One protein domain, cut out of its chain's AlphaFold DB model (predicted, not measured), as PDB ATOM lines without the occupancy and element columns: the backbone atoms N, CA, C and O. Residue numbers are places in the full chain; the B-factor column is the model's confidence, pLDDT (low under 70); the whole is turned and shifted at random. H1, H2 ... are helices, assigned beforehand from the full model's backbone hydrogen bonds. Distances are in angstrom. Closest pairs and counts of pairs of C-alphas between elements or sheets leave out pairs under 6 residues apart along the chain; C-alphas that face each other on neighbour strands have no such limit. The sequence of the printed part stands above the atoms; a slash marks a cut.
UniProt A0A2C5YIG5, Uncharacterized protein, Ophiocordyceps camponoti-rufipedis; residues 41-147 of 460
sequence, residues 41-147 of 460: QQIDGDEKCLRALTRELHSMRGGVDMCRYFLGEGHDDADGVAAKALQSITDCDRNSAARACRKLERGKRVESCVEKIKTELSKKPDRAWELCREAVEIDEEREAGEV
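Overview. This is residues 41 to 147 of the 460 residues of an uncharacterized protein of Ophiocordyceps camponoti-rufipedis (UniProt A0A2C5YIG5). A long helix, H4, packs its first part on a small head of three helices, H1, H2 and H3, and at its far end meets H5 in a wide V, whose residues 133 to 147 stick out. The printed part has 107 residues, 93 of them in five named helices, H1 to H5 in order along the chain, with no named strand; its class is all helix, and it is loose, with a radius of gyration of the C-alphas of 18.7 A and spans of 50 by 37 by 22 A.

Arrangement. The hub H4, residues 94 to 123, touches H1, residues 41 to 56, with residues 96 to 104 alone, at a steep tilt of 64 degrees; the closest C-alphas, of Asp 46 and Ser 96, are 5.3 A apart. It touches H2, residues 60 to 71, with residues 94 to 105 alone; the closest C-alphas are those of Cys 67 and Cys 101, 5.3 A. H3, residues 78 to 89, touches H2, about perpendicular at 80 degrees; closest C-alphas Met 66 and Val 81, 6.0 A. H5, residues 125 to 147, only just touches H4, only at the corner, with 3 pairs of C-alphas within 8 A. Every O i to N i+4 pair is within hydrogen-bond range in H1, 7 of 8 in H2 and H3, 25 of 26 in H4, 18 of 19 in H5.

Along the chain. H4 measures 42.8 A, H5 33.3 A. H1 begins at C-alpha 41 (22.980, 20.910, -22.733); H5 ends at C-alpha 147 (34.291, 51.087, -20.429).

Size, cuts and confidence. The printed part has no cut and no long link. Residues 138 to 147 are among those with pLDDT under 70.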
ATOM      1  N   GLN A  41      22.843  22.348 -22.453       76.56
ATOM      2  CA  GLN A  41      22.980  20.910 -22.733       76.56
ATOM      3  C   GLN A  41      24.142  20.612 -23.681       76.56
ATOM      4  O   GLN A  41      24.833  19.604 -23.528       76.56
ATOM      5  N   GLN A  42      24.386  21.496 -24.648       78.94
ATOM      6  CA  GLN A  42      25.515  21.360 -25.555       78.94
ATOM      7  C   GLN A  42      26.855  21.547 -24.827       78.94
ATOM      8  O   GLN A  42      27.805  20.823 -25.118       78.94
ATOM      9  N   ILE A  43      26.935  22.474 -23.867       81.44
ATOM     10  CA  ILE A  43      28.141  22.698 -23.057       81.44
ATOM     11  C   ILE A  43      28.409  21.498 -22.139       81.44
ATOM     12  O   ILE A  43      29.532  20.997 -22.125       81.44
ATOM     13  N   ASP A  44      27.395  20.985 -21.441       84.38
ATOM     14  CA  ASP A  44      27.558  19.826 -20.550       84.38
ATOM     15  C   ASP A  44      27.915  18.547 -21.338       84.38
ATOM     16  O   ASP A  44      28.783  17.763 -20.941       84.38
ATOM     17  N   GLY A  45      27.321  18.370 -22.525       85.75
ATOM     18  CA  GLY A  45      27.695  17.310 -23.464       85.75
ATOM     19  C   GLY A  45      29.142  17.432 -23.951       85.75
ATOM     20  O   GLY A  45      29.879  16.442 -23.963       85.75
ATOM     21  N   ASP A  46      29.585  18.646 -24.286       85.44
ATOM     22  CA  ASP A  46      30.966  18.922 -24.689       85.44
ATOM     23  C   ASP A  46      31.963  18.626 -23.556       85.44
ATOM     24  O   ASP A  46      33.036  18.087 -23.820       85.44
ATOM     25  N   GLU A  47      31.643  18.946 -22.301       86.44
ATOM     26  CA  GLU A  47      32.526  18.697 -21.153       86.44
ATOM     27  C   GLU A  47      32.632  17.216 -20.788       86.44
ATOM     28  O   GLU A  47      33.722  16.723 -20.475       86.44
ATOM     29  N   LYS A  48      31.514  16.483 -20.833       88.88
ATOM     30  CA  LYS A  48      31.507  15.022 -20.670       88.88
ATOM     31  C   LYS A  48      32.330  14.363 -21.768       88.88
ATOM     32  O   LYS A  48      33.180  13.522 -21.474       88.88
ATOM     33  N   CYS A  49      32.155  14.822 -23.003       90.06
ATOM     34  CA  CYS A  49      32.943  14.367 -24.135       90.06
ATOM     35  C   CYS A  49      34.433  14.677 -23.968       90.06
ATOM     36  O   CYS A  49      35.273  13.802 -24.155       90.06
ATOM     37  N   LEU A  50      34.779  15.896 -23.553       86.44
ATOM     38  CA  LEU A  50      36.162  16.300 -23.322       86.44
ATOM     39  C   LEU A  50      36.817  15.451 -22.223       86.44
ATOM     40  O   LEU A  50      37.954  15.015 -22.389       86.44
ATOM     41  N   ARG A  51      36.095  15.134 -21.141       86.69
ATOM     42  CA  ARG A  51      36.565  14.212 -20.093       86.69
ATOM     43  C   ARG A  51      36.748  12.783 -20.605       86.69
ATOM     44  O   ARG A  51      37.764  12.168 -20.284       86.69
ATOM     45  N   ALA A  52      35.811  12.265 -21.398       85.12
ATOM     46  CA  ALA A  52      35.899  10.928 -21.987       85.12
ATOM     47  C   ALA A  52      37.093  10.811 -22.946       85.12
ATOM     48  O   ALA A  52      37.913   9.903 -22.803       85.12
ATOM     49  N   LEU A  53      37.253  11.795 -23.840       84.19
ATOM     50  CA  LEU A  53      38.413  11.909 -24.717       84.19
ATOM     51  C   LEU A  53      39.693  11.953 -23.876       84.19
ATOM     52  O   LEU A  53      40.568  11.123 -24.061       84.19
ATOM     53  N   THR A  54      39.795  12.833 -22.881       83.06
ATOM     54  CA  THR A  54      41.028  12.980 -22.087       83.06
ATOM     55  C   THR A  54      41.379  11.722 -21.275       83.06
ATOM     56  O   THR A  54      42.556  11.411 -21.111       83.06
ATOM     57  N   ARG A  55      40.385  10.952 -20.806       84.19
ATOM     58  CA  ARG A  55      40.589   9.718 -20.020       84.19
ATOM     59  C   ARG A  55      41.185   8.573 -20.843       84.19
ATOM     60  O   ARG A  55      42.054   7.854 -20.357       84.19
ATOM     61  N   GLU A  56      40.726   8.389 -22.078       72.56
ATOM     62  CA  GLU A  56      41.252   7.362 -22.992       72.56
ATOM     63  C   GLU A  56      42.696   7.685 -23.432       72.56
ATOM     64  O   GLU A  56      43.517   6.802 -23.714       72.56
ATOM     65  N   LEU A  57      43.046   8.971 -23.418       74.94
ATOM     66  CA  LEU A  57      44.289   9.514 -23.943       74.94
ATOM     67  C   LEU A  57      45.403   9.548 -22.895       74.94
ATOM     68  O   LEU A  57      45.897  10.595 -22.496       74.94
ATOM     69  N   HIS A  58      45.906   8.365 -22.547       69.00
ATOM     70  CA  HIS A  58      47.090   8.210 -21.687       69.00
ATOM     71  C   HIS A  58      48.377   8.788 -22.308       69.00
ATOM     72  O   HIS A  58      49.406   8.890 -21.645       69.00
ATOM     73  N   SER A  59      48.349   9.143 -23.599       76.56
ATOM     74  CA  SER A  59      49.457   9.814 -24.271       76.56
ATOM     75  C   SER A  59      48.966  10.983 -25.117       76.56
ATOM     76  O   SER A  59      48.014  10.869 -25.890       76.56
ATOM     77  N   MET A  60      49.710  12.084 -25.035       69.44
ATOM     78  CA  MET A  60      49.515  13.306 -25.822       69.44
ATOM     79  C   MET A  60      49.458  13.075 -27.338       69.44
ATOM     80  O   MET A  60      48.851  13.873 -28.053       69.44
ATOM     81  N   ARG A  61      50.121  12.024 -27.839       78.44
ATOM     82  CA  ARG A  61      50.133  11.667 -29.264       78.44
ATOM     83  C   ARG A  61      48.834  10.981 -29.677       78.44
ATOM     84  O   ARG A  61      48.223  11.407 -30.649       78.44
ATOM     85  N   GLY A  62      48.363  10.025 -28.870       81.88
ATOM     86  CA  GLY A  62      47.079   9.366 -29.106       81.88
ATOM     87  C   GLY A  62      45.913  10.354 -29.170       81.88
ATOM     88  O   GLY A  62      44.983  10.139 -29.934       81.88
ATOM     89  N   GLY A  63      45.990  11.462 -28.422       82.19
ATOM     90  CA  GLY A  63      44.925  12.467 -28.399       82.19
ATOM     91  C   GLY A  63      44.764  13.238 -29.686       82.19
ATOM     92  O   GLY A  63      43.650  13.440 -30.158       82.19
ATOM     93  N   VAL A  64      45.888  13.612 -30.286       82.81
ATOM     94  CA  VAL A  64      45.892  14.315 -31.569       82.81
ATOM     95  C   VAL A  64      45.410  13.391 -32.674       82.81
ATOM     96  O   VAL A  64      44.564  13.787 -33.465       82.81
ATOM     97  N   ASP A  65      45.898  12.151 -32.694       85.88
ATOM     98  CA  ASP A  65      45.509  11.176 -33.713       85.88
ATOM     99  C   ASP A  65      44.002  10.871 -33.642       85.88
ATOM    100  O   ASP A  65      43.315  10.814 -34.662       85.88
ATOM    101  N   MET A  66      43.457  10.767 -32.427       86.25
ATOM    102  CA  MET A  66      42.025  10.577 -32.200       86.25
ATOM    103  C   MET A  66      41.203  11.806 -32.612       86.25
ATOM    104  O   MET A  66      40.145  11.663 -33.220       86.25
ATOM    105  N   CYS A  67      41.703  13.017 -32.364       88.75
ATOM    106  CA  CYS A  67      41.033  14.235 -32.810       88.75
ATOM    107  C   CYS A  67      41.051  14.425 -34.326       88.75
ATOM    108  O   CYS A  67      40.014  14.762 -34.899       88.75
ATOM    109  N   ARG A  68      42.161  14.106 -34.997       88.06
ATOM    110  CA  ARG A  68      42.234  14.078 -36.466       88.06
ATOM    111  C   ARG A  68      41.216  13.121 -37.069       88.06
ATOM    112  O   ARG A  68      40.520  13.489 -38.014       88.06
ATOM    113  N   TYR A  69      41.041  11.947 -36.457       89.06
ATOM    114  CA  TYR A  69      40.010  10.992 -36.862       89.06
ATOM    115  C   TYR A  69      38.596  11.599 -36.793       89.06
ATOM    116  O   TYR A  69      37.830  11.499 -37.754       89.06
ATOM    117  N   PHE A  70      38.246  12.285 -35.698       88.19
ATOM    118  CA  PHE A  70      36.936  12.941 -35.569       88.19
ATOM    119  C   PHE A  70      36.739  14.103 -36.546       88.19
ATOM    120  O   PHE A  70      35.631  14.285 -37.063       88.19
ATOM    121  N   LEU A  71      37.808  14.850 -36.828       87.44
ATOM    122  CA  LEU A  71      37.820  15.963 -37.777       87.44
ATOM    123  C   LEU A  71      37.838  15.509 -39.246       87.44
ATOM    124  O   LEU A  71      37.544  16.311 -40.128       87.44
ATOM    125  N   GLY A  72      38.095  14.225 -39.514       86.00
ATOM    126  CA  GLY A  72      38.151  13.674 -40.868       86.00
ATOM    127  C   GLY A  72      39.456  13.982 -41.604       86.00
ATOM    128  O   GLY A  72      39.513  13.832 -42.823       86.00
ATOM    129  N   GLU A  73      40.498  14.395 -40.883       83.00
ATOM    130  CA  GLU A  73      41.850  14.500 -41.423       83.00
ATOM    131  C   GLU A  73      42.409  13.076 -41.518       83.00
ATOM    132  O   GLU A  73      42.597  12.408 -40.501       83.00
ATOM    133  N   GLY A  74      42.563  12.568 -42.745       70.81
ATOM    134  CA  GLY A  74      42.980  11.187 -42.999       70.81
ATOM    135  C   GLY A  74      44.223  10.806 -42.191       70.81
ATOM    136  O   GLY A  74      45.190  11.564 -42.147       70.81
ATOM    137  N   HIS A  75      44.178   9.639 -41.544       74.38
ATOM    138  CA  HIS A  75      45.264   9.138 -40.702       74.38
ATOM    139  C   HIS A  75      45.763   7.792 -41.223       74.38
ATOM    140  O   HIS A  75      44.956   6.906 -41.506       74.38
ATOM    141  N   ASP A  76      47.084   7.644 -41.337       76.56
ATOM    142  CA  ASP A  76      47.730   6.468 -41.941       76.56
ATOM    143  C   ASP A  76      47.618   5.208 -41.057       76.56
ATOM    144  O   ASP A  76      47.605   4.090 -41.566       76.56
ATOM    145  N   ASP A  77      47.443   5.384 -39.741       73.81
ATOM    146  CA  ASP A  77      47.223   4.311 -38.759       73.81
ATOM    147  C   ASP A  77      45.739   4.228 -38.348       73.81
ATOM    148  O   ASP A  77      45.378   4.263 -37.164       73.81
ATOM    149  N   ALA A  78      44.856   4.159 -39.348       72.44
ATOM    150  CA  ALA A  78      43.409   4.227 -39.157       72.44
ATOM    151  C   ALA A  78      42.869   3.134 -38.220       72.44
ATOM    152  O   ALA A  78      41.997   3.416 -37.407       72.44
ATOM    153  N   ASP A  79      43.400   1.910 -38.265       83.81
ATOM    154  CA  ASP A  79      42.765   0.764 -37.597       83.81
ATOM    155  C   ASP A  79      42.857   0.819 -36.062       83.81
ATOM    156  O   ASP A  79      41.881   0.553 -35.355       83.81
ATOM    157  N   GLY A  80      44.019   1.201 -35.522       84.38
ATOM    158  CA  GLY A  80      44.230   1.275 -34.072       84.38
ATOM    159  C   GLY A  80      43.542   2.480 -33.429       84.38
ATOM    160  O   GLY A  80      43.052   2.396 -32.300       84.38
ATOM    161  N   VAL A  81      43.487   3.597 -34.157       84.06
ATOM    162  CA  VAL A  81      42.842   4.831 -33.702       84.06
ATOM    163  C   VAL A  81      41.329   4.742 -33.870       84.06
ATOM    164  O   VAL A  81      40.610   5.155 -32.967       84.06
ATOM    165  N   ALA A  82      40.831   4.125 -34.946       85.81
ATOM    166  CA  ALA A  82      39.400   3.934 -35.165       85.81
ATOM    167  C   ALA A  82      38.760   3.066 -34.078       85.81
ATOM    168  O   ALA A  82      37.670   3.392 -33.621       85.81
ATOM    169  N   ALA A  83      39.427   2.002 -33.617       87.88
ATOM    170  CA  ALA A  83      38.895   1.155 -32.546       87.88
ATOM    171  C   ALA A  83      38.699   1.932 -31.230       87.88
ATOM    172  O   ALA A  83      37.645   1.826 -30.605       87.88
ATOM    173  N   LYS A  84      39.678   2.762 -30.848       84.00
ATOM    174  CA  LYS A  84      39.583   3.633 -29.664       84.00
ATOM    175  C   LYS A  84      38.578   4.761 -29.863       84.00
ATOM    176  O   LYS A  84      37.760   5.017 -28.989       84.00
ATOM    177  N   ALA A  85      38.568   5.373 -31.046       83.62
ATOM    178  CA  ALA A  85      37.597   6.399 -31.392       83.62
ATOM    179  C   ALA A  85      36.161   5.857 -31.301       83.62
ATOM    180  O   ALA A  85      35.306   6.501 -30.704       83.62
ATOM    181  N   LEU A  86      35.908   4.645 -31.808       84.06
ATOM    182  CA  LEU A  86      34.620   3.954 -31.693       84.06
ATOM    183  C   LEU A  86      34.231   3.666 -30.243       84.06
ATOM    184  O   LEU A  86      33.056   3.787 -29.910       84.06
ATOM    185  N   GLN A  87      35.198   3.335 -29.388       85.06
ATOM    186  CA  GLN A  87      34.961   3.165 -27.958       85.06
ATOM    187  C   GLN A  87      34.581   4.493 -27.294       85.06
ATOM    188  O   GLN A  87      33.604   4.544 -26.566       85.06
ATOM    189  N   SER A  88      35.247   5.599 -27.625       78.88
ATOM    190  CA  SER A  88      34.868   6.930 -27.124       78.88
ATOM    191  C   SER A  88      33.575   7.504 -27.733       78.88
ATOM    192  O   SER A  88      32.956   8.378 -27.129       78.88
ATOM    193  N   ILE A  89      33.123   7.009 -28.895       81.56
ATOM    194  CA  ILE A  89      31.839   7.399 -29.514       81.56
ATOM    195  C   ILE A  89      30.640   6.879 -28.708       81.56
ATOM    196  O   ILE A  89      29.555   7.450 -28.805       81.56
ATOM    197  N   THR A  90      30.800   5.835 -27.885       85.38
ATOM    198  CA  THR A  90      29.696   5.385 -27.015       85.38
ATOM    199  C   THR A  90      29.307   6.445 -25.994       85.38
ATOM    200  O   THR A  90      28.146   6.505 -25.597       85.38
ATOM    201  N   ASP A  91      30.262   7.300 -25.630       83.06
ATOM    202  CA  ASP A  91      30.108   8.310 -24.589       83.06
ATOM    203  C   ASP A  91      29.954   9.725 -25.173       83.06
ATOM    204  O   ASP A  91      29.642  10.667 -24.443       83.06
ATOM    205  N   CYS A  92      30.176   9.898 -26.481       90.12
ATOM    206  CA  CYS A  92      30.149  11.198 -27.136       90.12
ATOM    207  C   CYS A  92      29.703  11.130 -28.604       90.12
ATOM    208  O   CYS A  92      30.232  10.357 -29.404       90.12
ATOM    209  N   ASP A  93      28.771  12.002 -29.003       90.00
ATOM    210  CA  ASP A  93      28.421  12.142 -30.413       90.00
ATOM    211  C   ASP A  93      29.569  12.770 -31.220       90.00
ATOM    212  O   ASP A  93      30.372  13.560 -30.721       90.00
ATOM    213  N   ARG A  94      29.631  12.452 -32.516       86.62
ATOM    214  CA  ARG A  94      30.712  12.907 -33.402       86.62
ATOM    215  C   ARG A  94      30.868  14.433 -33.443       86.62
ATOM    216  O   ARG A  94      31.987  14.914 -33.607       86.62
ATOM    217  N   ASN A  95      29.783  15.198 -33.305       87.56
ATOM    218  CA  ASN A  95      29.841  16.657 -33.357       87.56
ATOM    219  C   ASN A  95      30.382  17.234 -32.045       87.56
ATOM    220  O   ASN A  95      31.203  18.149 -32.087       87.56
ATOM    221  N   SER A  96      29.965  16.694 -30.901       89.56
ATOM    222  CA  SER A  96      30.530  17.025 -29.589       89.56
ATOM    223  C   SER A  96      32.002  16.628 -29.508       89.56
ATOM    224  O   SER A  96      32.816  17.431 -29.063       89.56
ATOM    225  N   ALA A  97      32.384  15.479 -30.073       88.06
ATOM    226  CA  ALA A  97      33.780  15.054 -30.171       88.06
ATOM    227  C   ALA A  97      34.595  16.009 -31.043       88.06
ATOM    228  O   ALA A  97      35.665  16.451 -30.635       88.06
ATOM    229  N   ALA A  98      34.072  16.414 -32.203       87.88
ATOM    230  CA  ALA A  98      34.727  17.399 -33.057       87.88
ATOM    231  C   ALA A  98      34.876  18.768 -32.364       87.88
ATOM    232  O   ALA A  98      35.927  19.400 -32.482       87.88
ATOM    233  N   ARG A  99      33.866  19.234 -31.616       88.25
ATOM    234  CA  ARG A  99      33.948  20.490 -30.844       88.25
ATOM    235  C   ARG A  99      34.949  20.394 -29.697       88.25
ATOM    236  O   ARG A  99      35.786  21.287 -29.560       88.25
ATOM    237  N   ALA A 100      34.906  19.314 -28.921       87.56
ATOM    238  CA  ALA A 100      35.860  19.039 -27.854       87.56
ATOM    239  C   ALA A 100      37.288  18.935 -28.407       87.56
ATOM    240  O   ALA A 100      38.205  19.523 -27.845       87.56
ATOM    241  N   CYS A 101      37.475  18.300 -29.562       87.50
ATOM    242  CA  CYS A 101      38.762  18.228 -30.242       87.50
ATOM    243  C   CYS A 101      39.265  19.586 -30.723       87.50
ATOM    244  O   CYS A 101      40.431  19.892 -30.513       87.50
ATOM    245  N   ARG A 102      38.403  20.455 -31.261       85.88
ATOM    246  CA  ARG A 102      38.798  21.843 -31.566       85.88
ATOM    247  C   ARG A 102      39.193  22.615 -30.306       85.88
ATOM    248  O   ARG A 102      40.123  23.414 -30.359       85.88
ATOM    249  N   LYS A 103      38.512  22.390 -29.176       82.81
ATOM    250  CA  LYS A 103      38.889  22.975 -27.875       82.81
ATOM    251  C   LYS A 103      40.247  22.442 -27.399       82.81
ATOM    252  O   LYS A 103      41.093  23.240 -27.012       82.81
ATOM    253  N   LEU A 104      40.486  21.133 -27.499       80.62
ATOM    254  CA  LEU A 104      41.756  20.492 -27.139       80.62
ATOM    255  C   LEU A 104      42.909  20.924 -28.051       80.62
ATOM    256  O   LEU A 104      44.006  21.180 -27.567       80.62
ATOM    257  N   GLU A 105      42.682  21.048 -29.359       79.75
ATOM    258  CA  GLU A 105      43.687  21.543 -30.302       79.75
ATOM    259  C   GLU A 105      44.047  22.999 -30.033       79.75
ATOM    260  O   GLU A 105      45.229  23.341 -30.058       79.75
ATOM    261  N   ARG A 106      43.056  23.845 -29.725       76.44
ATOM    262  CA  ARG A 106      43.299  25.233 -29.314       76.44
ATOM    263  C   ARG A 106      44.078  25.291 -28.007       76.44
ATOM    264  O   ARG A 106      45.135  25.905 -27.987       76.44
ATOM    265  N   GLY A 107      43.631  24.585 -26.967       72.44
ATOM    266  CA  GLY A 107      44.326  24.536 -25.677       72.44
ATOM    267  C   GLY A 107      45.764  24.025 -25.800       72.44
ATOM    268  O   GLY A 107      46.681  24.600 -25.229       72.44
ATOM    269  N   LYS A 108      46.002  23.009 -26.638       70.75
ATOM    270  CA  LYS A 108      47.340  22.448 -26.856       70.75
ATOM    271  C   LYS A 108      48.255  23.361 -27.669       70.75
ATOM    272  O   LYS A 108      49.454  23.414 -27.391       70.75
ATOM    273  N   ARG A 109      47.727  24.054 -28.685       69.81
ATOM    274  CA  ARG A 109      48.491  25.089 -29.398       69.81
ATOM    275  C   ARG A 109      48.864  26.202 -28.433       69.81
ATOM    276  O   ARG A 109      50.033  26.553 -28.397       69.81
ATOM    277  N   VAL A 110      47.924  26.645 -27.600       71.31
ATOM    278  CA  VAL A 110      48.157  27.644 -26.552       71.31
ATOM    279  C   VAL A 110      49.260  27.184 -25.599       71.31
ATOM    280  O   VAL A 110      50.280  27.851 -25.519       71.31
ATOM    281  N   GLU A 111      49.157  26.010 -24.971       74.69
ATOM    282  CA  GLU A 111      50.185  25.509 -24.040       74.69
ATOM    283  C   GLU A 111      51.560  25.340 -24.704       74.69
ATOM    284  O   GLU A 111      52.588  25.735 -24.148       74.69
ATOM    285  N   SER A 112      51.600  24.791 -25.925       82.81
ATOM    286  CA  SER A 112      52.855  24.653 -26.666       82.81
ATOM    287  C   SER A 112      53.433  26.003 -27.086       82.81
ATOM    288  O   SER A 112      54.657  26.122 -27.151       82.81
ATOM    289  N   CYS A 113      52.596  26.983 -27.424       85.00
ATOM    290  CA  CYS A 113      53.020  28.337 -27.749       85.00
ATOM    291  C   CYS A 113      53.554  29.031 -26.494       85.00
ATOM    292  O   CYS A 113      54.667  29.543 -26.534       85.00
ATOM    293  N   VAL A 114      52.829  28.962 -25.374       86.75
ATOM    294  CA  VAL A 114      53.220  29.537 -24.081       86.75
ATOM    295  C   VAL A 114      54.590  29.017 -23.657       86.75
ATOM    296  O   VAL A 114      55.488  29.815 -23.405       86.75
ATOM    297  N   GLU A 115      54.813  27.699 -23.647       87.62
ATOM    298  CA  GLU A 115      56.103  27.130 -23.227       87.62
ATOM    299  C   GLU A 115      57.246  27.445 -24.209       87.62
ATOM    300  O   GLU A 115      58.387  27.679 -23.791       87.62
ATOM    301  N   LYS A 116      56.968  27.518 -25.518       87.75
ATOM    302  CA  LYS A 116      57.967  27.925 -26.520       87.75
ATOM    303  C   LYS A 116      58.333  29.404 -26.394       87.75
ATOM    304  O   LYS A 116      59.523  29.717 -26.368       87.75
ATOM    305  N   ILE A 117      57.340  30.285 -26.263       87.00
ATOM    306  CA  ILE A 117      57.529  31.719 -26.019       87.00
ATOM    307  C   ILE A 117      58.310  31.895 -24.724       87.00
ATOM    308  O   ILE A 117      59.371  32.502 -24.742       87.00
ATOM    309  N   LYS A 118      57.892  31.262 -23.629       88.94
ATOM    310  CA  LYS A 118      58.600  31.274 -22.344       88.94
ATOM    311  C   LYS A 118      60.064  30.851 -22.463       88.94
ATOM    312  O   LYS A 118      60.961  31.503 -21.922       88.94
ATOM    313  N   THR A 119      60.338  29.787 -23.214       88.75
ATOM    314  CA  THR A 119      61.706  29.309 -23.462       88.75
ATOM    315  C   THR A 119      62.528  30.289 -24.310       88.75
ATOM    316  O   THR A 119      63.734  30.417 -24.113       88.75
ATOM    317  N   GLU A 120      61.922  30.983 -25.270       87.44
ATOM    318  CA  GLU A 120      62.598  32.024 -26.056       87.44
ATOM    319  C   GLU A 120      62.835  33.305 -25.254       87.44
ATOM    320  O   GLU A 120      63.940  33.851 -25.273       87.44
ATOM    321  N   LEU A 121      61.826  33.748 -24.509       84.19
ATOM    322  CA  LEU A 121      61.870  34.937 -23.673       84.19
ATOM    323  C   LEU A 121      62.899  34.790 -22.543       84.19
ATOM    324  O   LEU A 121      63.701  35.693 -22.319       84.19
ATOM    325  N   SER A 122      62.985  33.614 -21.915       82.31
ATOM    326  CA  SER A 122      64.020  33.324 -20.907       82.31
ATOM    327  C   SER A 122      65.450  33.345 -21.461       82.31
ATOM    328  O   SER A 122      66.391  33.620 -20.717       82.31
ATOM    329  N   LYS A 123      65.647  33.113 -22.767       87.81
ATOM    330  CA  LYS A 123      66.967  33.242 -23.415       87.81
ATOM    331  C   LYS A 123      67.347  34.695 -23.714       87.81
ATOM    332  O   LYS A 123      68.529  34.969 -23.912       87.81
ATOM    333  N   LYS A 124      66.372  35.605 -23.813       83.31
ATOM    334  CA  LYS A 124      66.557  37.017 -24.190       83.31
ATOM    335  C   LYS A 124      65.692  37.928 -23.301       83.31
ATOM    336  O   LYS A 124      64.687  38.450 -23.788       83.31
ATOM    337  N   PRO A 125      66.084  38.151 -22.032       73.62
ATOM    338  CA  PRO A 125      65.261  38.870 -21.058       73.62
ATOM    339  C   PRO A 125      64.921  40.305 -21.489       73.62
ATOM    340  O   PRO A 125      63.798  40.750 -21.278       73.62
ATOM    341  N   ASP A 126      65.833  41.003 -22.173       70.44
ATOM    342  CA  ASP A 126      65.588  42.380 -22.629       70.44
ATOM    343  C   ASP A 126      64.479  42.449 -23.695       70.44
ATOM    344  O   ASP A 126      63.591  43.293 -23.628       70.44
ATOM    345  N   ARG A 127      64.479  41.511 -24.655       76.38
ATOM    346  CA  ARG A 127      63.430  41.421 -25.687       76.38
ATOM    347  C   ARG A 127      62.110  40.922 -25.100       76.38
ATOM    348  O   ARG A 127      61.047  41.324 -25.563       76.38
ATOM    349  N   ALA A 128      62.182  40.042 -24.101       76.81
ATOM    350  CA  ALA A 128      61.011  39.588 -23.364       76.81
ATOM    351  C   ALA A 128      60.295  40.744 -22.684       76.81
ATOM    352  O   ALA A 128      59.079  40.835 -22.770       76.81
ATOM    353  N   TRP A 129      61.048  41.662 -22.083       69.44
ATOM    354  CA  TRP A 129      60.487  42.847 -21.453       69.44
ATOM    355  C   TRP A 129      59.680  43.709 -22.411       69.44
ATOM    356  O   TRP A 129      58.547  44.054 -22.092       69.44
ATOM    357  N   GLU A 130      60.225  44.019 -23.583       75.94
ATOM    358  CA  GLU A 130      59.516  44.849 -24.556       75.94
ATOM    359  C   GLU A 130      58.246  44.170 -25.075       75.94
ATOM    360  O   GLU A 130      57.193  44.802 -25.071       75.94
ATOM    361  N   LEU A 131      58.324  42.878 -25.424       80.19
ATOM    362  CA  LEU A 131      57.173  42.099 -25.897       80.19
ATOM    363  C   LEU A 131      56.076  41.974 -24.836       80.19
ATOM    364  O   LEU A 131      54.899  42.147 -25.137       80.19
ATOM    365  N   CYS A 132      56.452  41.679 -23.590       79.19
ATOM    366  CA  CYS A 132      55.496  41.546 -22.498       79.19
ATOM    367  C   CYS A 132      54.842  42.883 -22.149       79.19
ATOM    368  O   CYS A 132      53.640  42.926 -21.908       79.19
ATOM    369  N   ARG A 133      55.612  43.979 -22.149       76.81
ATOM    370  CA  ARG A 133      55.080  45.324 -21.907       76.81
ATOM    371  C   ARG A 133      54.064  45.719 -22.979       76.81
ATOM    372  O   ARG A 133      52.983  46.172 -22.632       76.81
ATOM    373  N   GLU A 134      54.399  45.525 -24.253       77.19
ATOM    374  CA  GLU A 134      53.512  45.862 -25.372       77.19
ATOM    375  C   GLU A 134      52.211  45.045 -25.337       77.19
ATOM    376  O   GLU A 134      51.133  45.593 -25.550       77.19
ATOM    377  N   ALA A 135      52.286  43.753 -24.999       75.50
ATOM    378  CA  ALA A 135      51.099  42.909 -24.886       75.50
ATOM    379  C   ALA A 135      50.126  43.388 -23.794       75.50
ATOM    380  O   ALA A 135      48.918  43.356 -24.014       75.50
ATOM    381  N   VAL A 136      50.642  43.854 -22.651       70.19
ATOM    382  CA  VAL A 136      49.816  44.342 -21.533       70.19
ATOM    383  C   VAL A 136      49.283  45.755 -21.778       70.19
ATOM    384  O   VAL A 136      48.115  46.011 -21.504       70.19
ATOM    385  N   GLU A 137      50.091  46.667 -22.334       71.00
ATOM    386  CA  GLU A 137      49.648  48.041 -22.629       71.00
ATOM    387  C   GLU A 137      48.433  48.059 -23.572       71.00
ATOM    388  O   GLU A 137      47.508  48.842 -23.371       71.00
ATOM    389  N   ILE A 138      48.385  47.158 -24.559       65.62
ATOM    390  CA  ILE A 138      47.248  47.100 -25.487       65.62
ATOM    391  C   ILE A 138      45.982  46.526 -24.826       65.62
ATOM    392  O   ILE A 138      44.870  46.871 -25.231       65.62
ATOM    393  N   ASP A 139      46.125  45.653 -23.829       63.28
ATOM    394  CA  ASP A 139      44.979  45.088 -23.109       63.28
ATOM    395  C   ASP A 139      44.320  46.151 -22.213       63.28
ATOM    396  O   ASP A 139      43.102  46.329 -22.251       63.28
ATOM    397  N   GLU A 140      45.129  46.971 -21.528       64.75
ATOM    398  CA  GLU A 140      44.640  48.122 -20.754       64.75
ATOM    399  C   GLU A 140      43.901  49.148 -21.635       64.75
ATOM    400  O   GLU A 140      42.860  49.676 -21.236       64.75
ATOM    401  N   GLU A 141      44.408  49.443 -22.840       66.06
ATOM    402  CA  GLU A 141      43.737  50.355 -23.779       66.06
ATOM    403  C   GLU A 141      42.392  49.805 -24.263       66.06
ATOM    404  O   GLU A 141      41.432  50.562 -24.433       66.06
ATOM    405  N   ARG A 142      42.301  48.485 -24.452       64.19
ATOM    406  CA  ARG A 142      41.063  47.823 -24.858       64.19
ATOM    407  C   ARG A 142      40.022  47.850 -23.742       64.19
ATOM    408  O   ARG A 142      38.879  48.217 -24.010       64.19
ATOM    409  N   GLU A 143      40.407  47.527 -22.510       61.25
ATOM    410  CA  GLU A 143      39.505  47.614 -21.356       61.25
ATOM    411  C   GLU A 143      39.063  49.061 -21.097       61.25
ATOM    412  O   GLU A 143      37.882  49.326 -20.859       61.25
ATOM    413  N   ALA A 144      39.977  50.030 -21.210       62.00
ATOM    414  CA  ALA A 144      39.642  51.443 -21.070       62.00
ATOM    415  C   ALA A 144      38.689  51.930 -22.176       62.00
ATOM    416  O   ALA A 144      37.792  52.726 -21.895       62.00
ATOM    417  N   GLY A 145      38.845  51.444 -23.411       54.19
ATOM    418  CA  GLY A 145      37.947  51.741 -24.530       54.19
ATOM    419  C   GLY A 145      36.547  51.147 -24.350       54.19
ATOM    420  O   GLY A 145      35.556  51.845 -24.553       54.19
ATOM    421  N   GLU A 146      36.446  49.901 -23.883       53.72
ATOM    422  CA  GLU A 146      35.163  49.210 -23.687       53.72
ATOM    423  C   GLU A 146      34.323  49.841 -22.560       53.72
ATOM    424  O   GLU A 146      33.098  49.947 -22.661       53.72
ATOM    425  N   VAL A 147      34.974  50.359 -21.513       53.09
ATOM    426  CA  VAL A 147      34.291  51.087 -20.429       53.09
ATOM    427  C   VAL A 147      33.819  52.478 -20.883       53.09
ATOM    428  O   VAL A 147      32.801  52.971 -20.390       53.09
TER     429      VAL A 147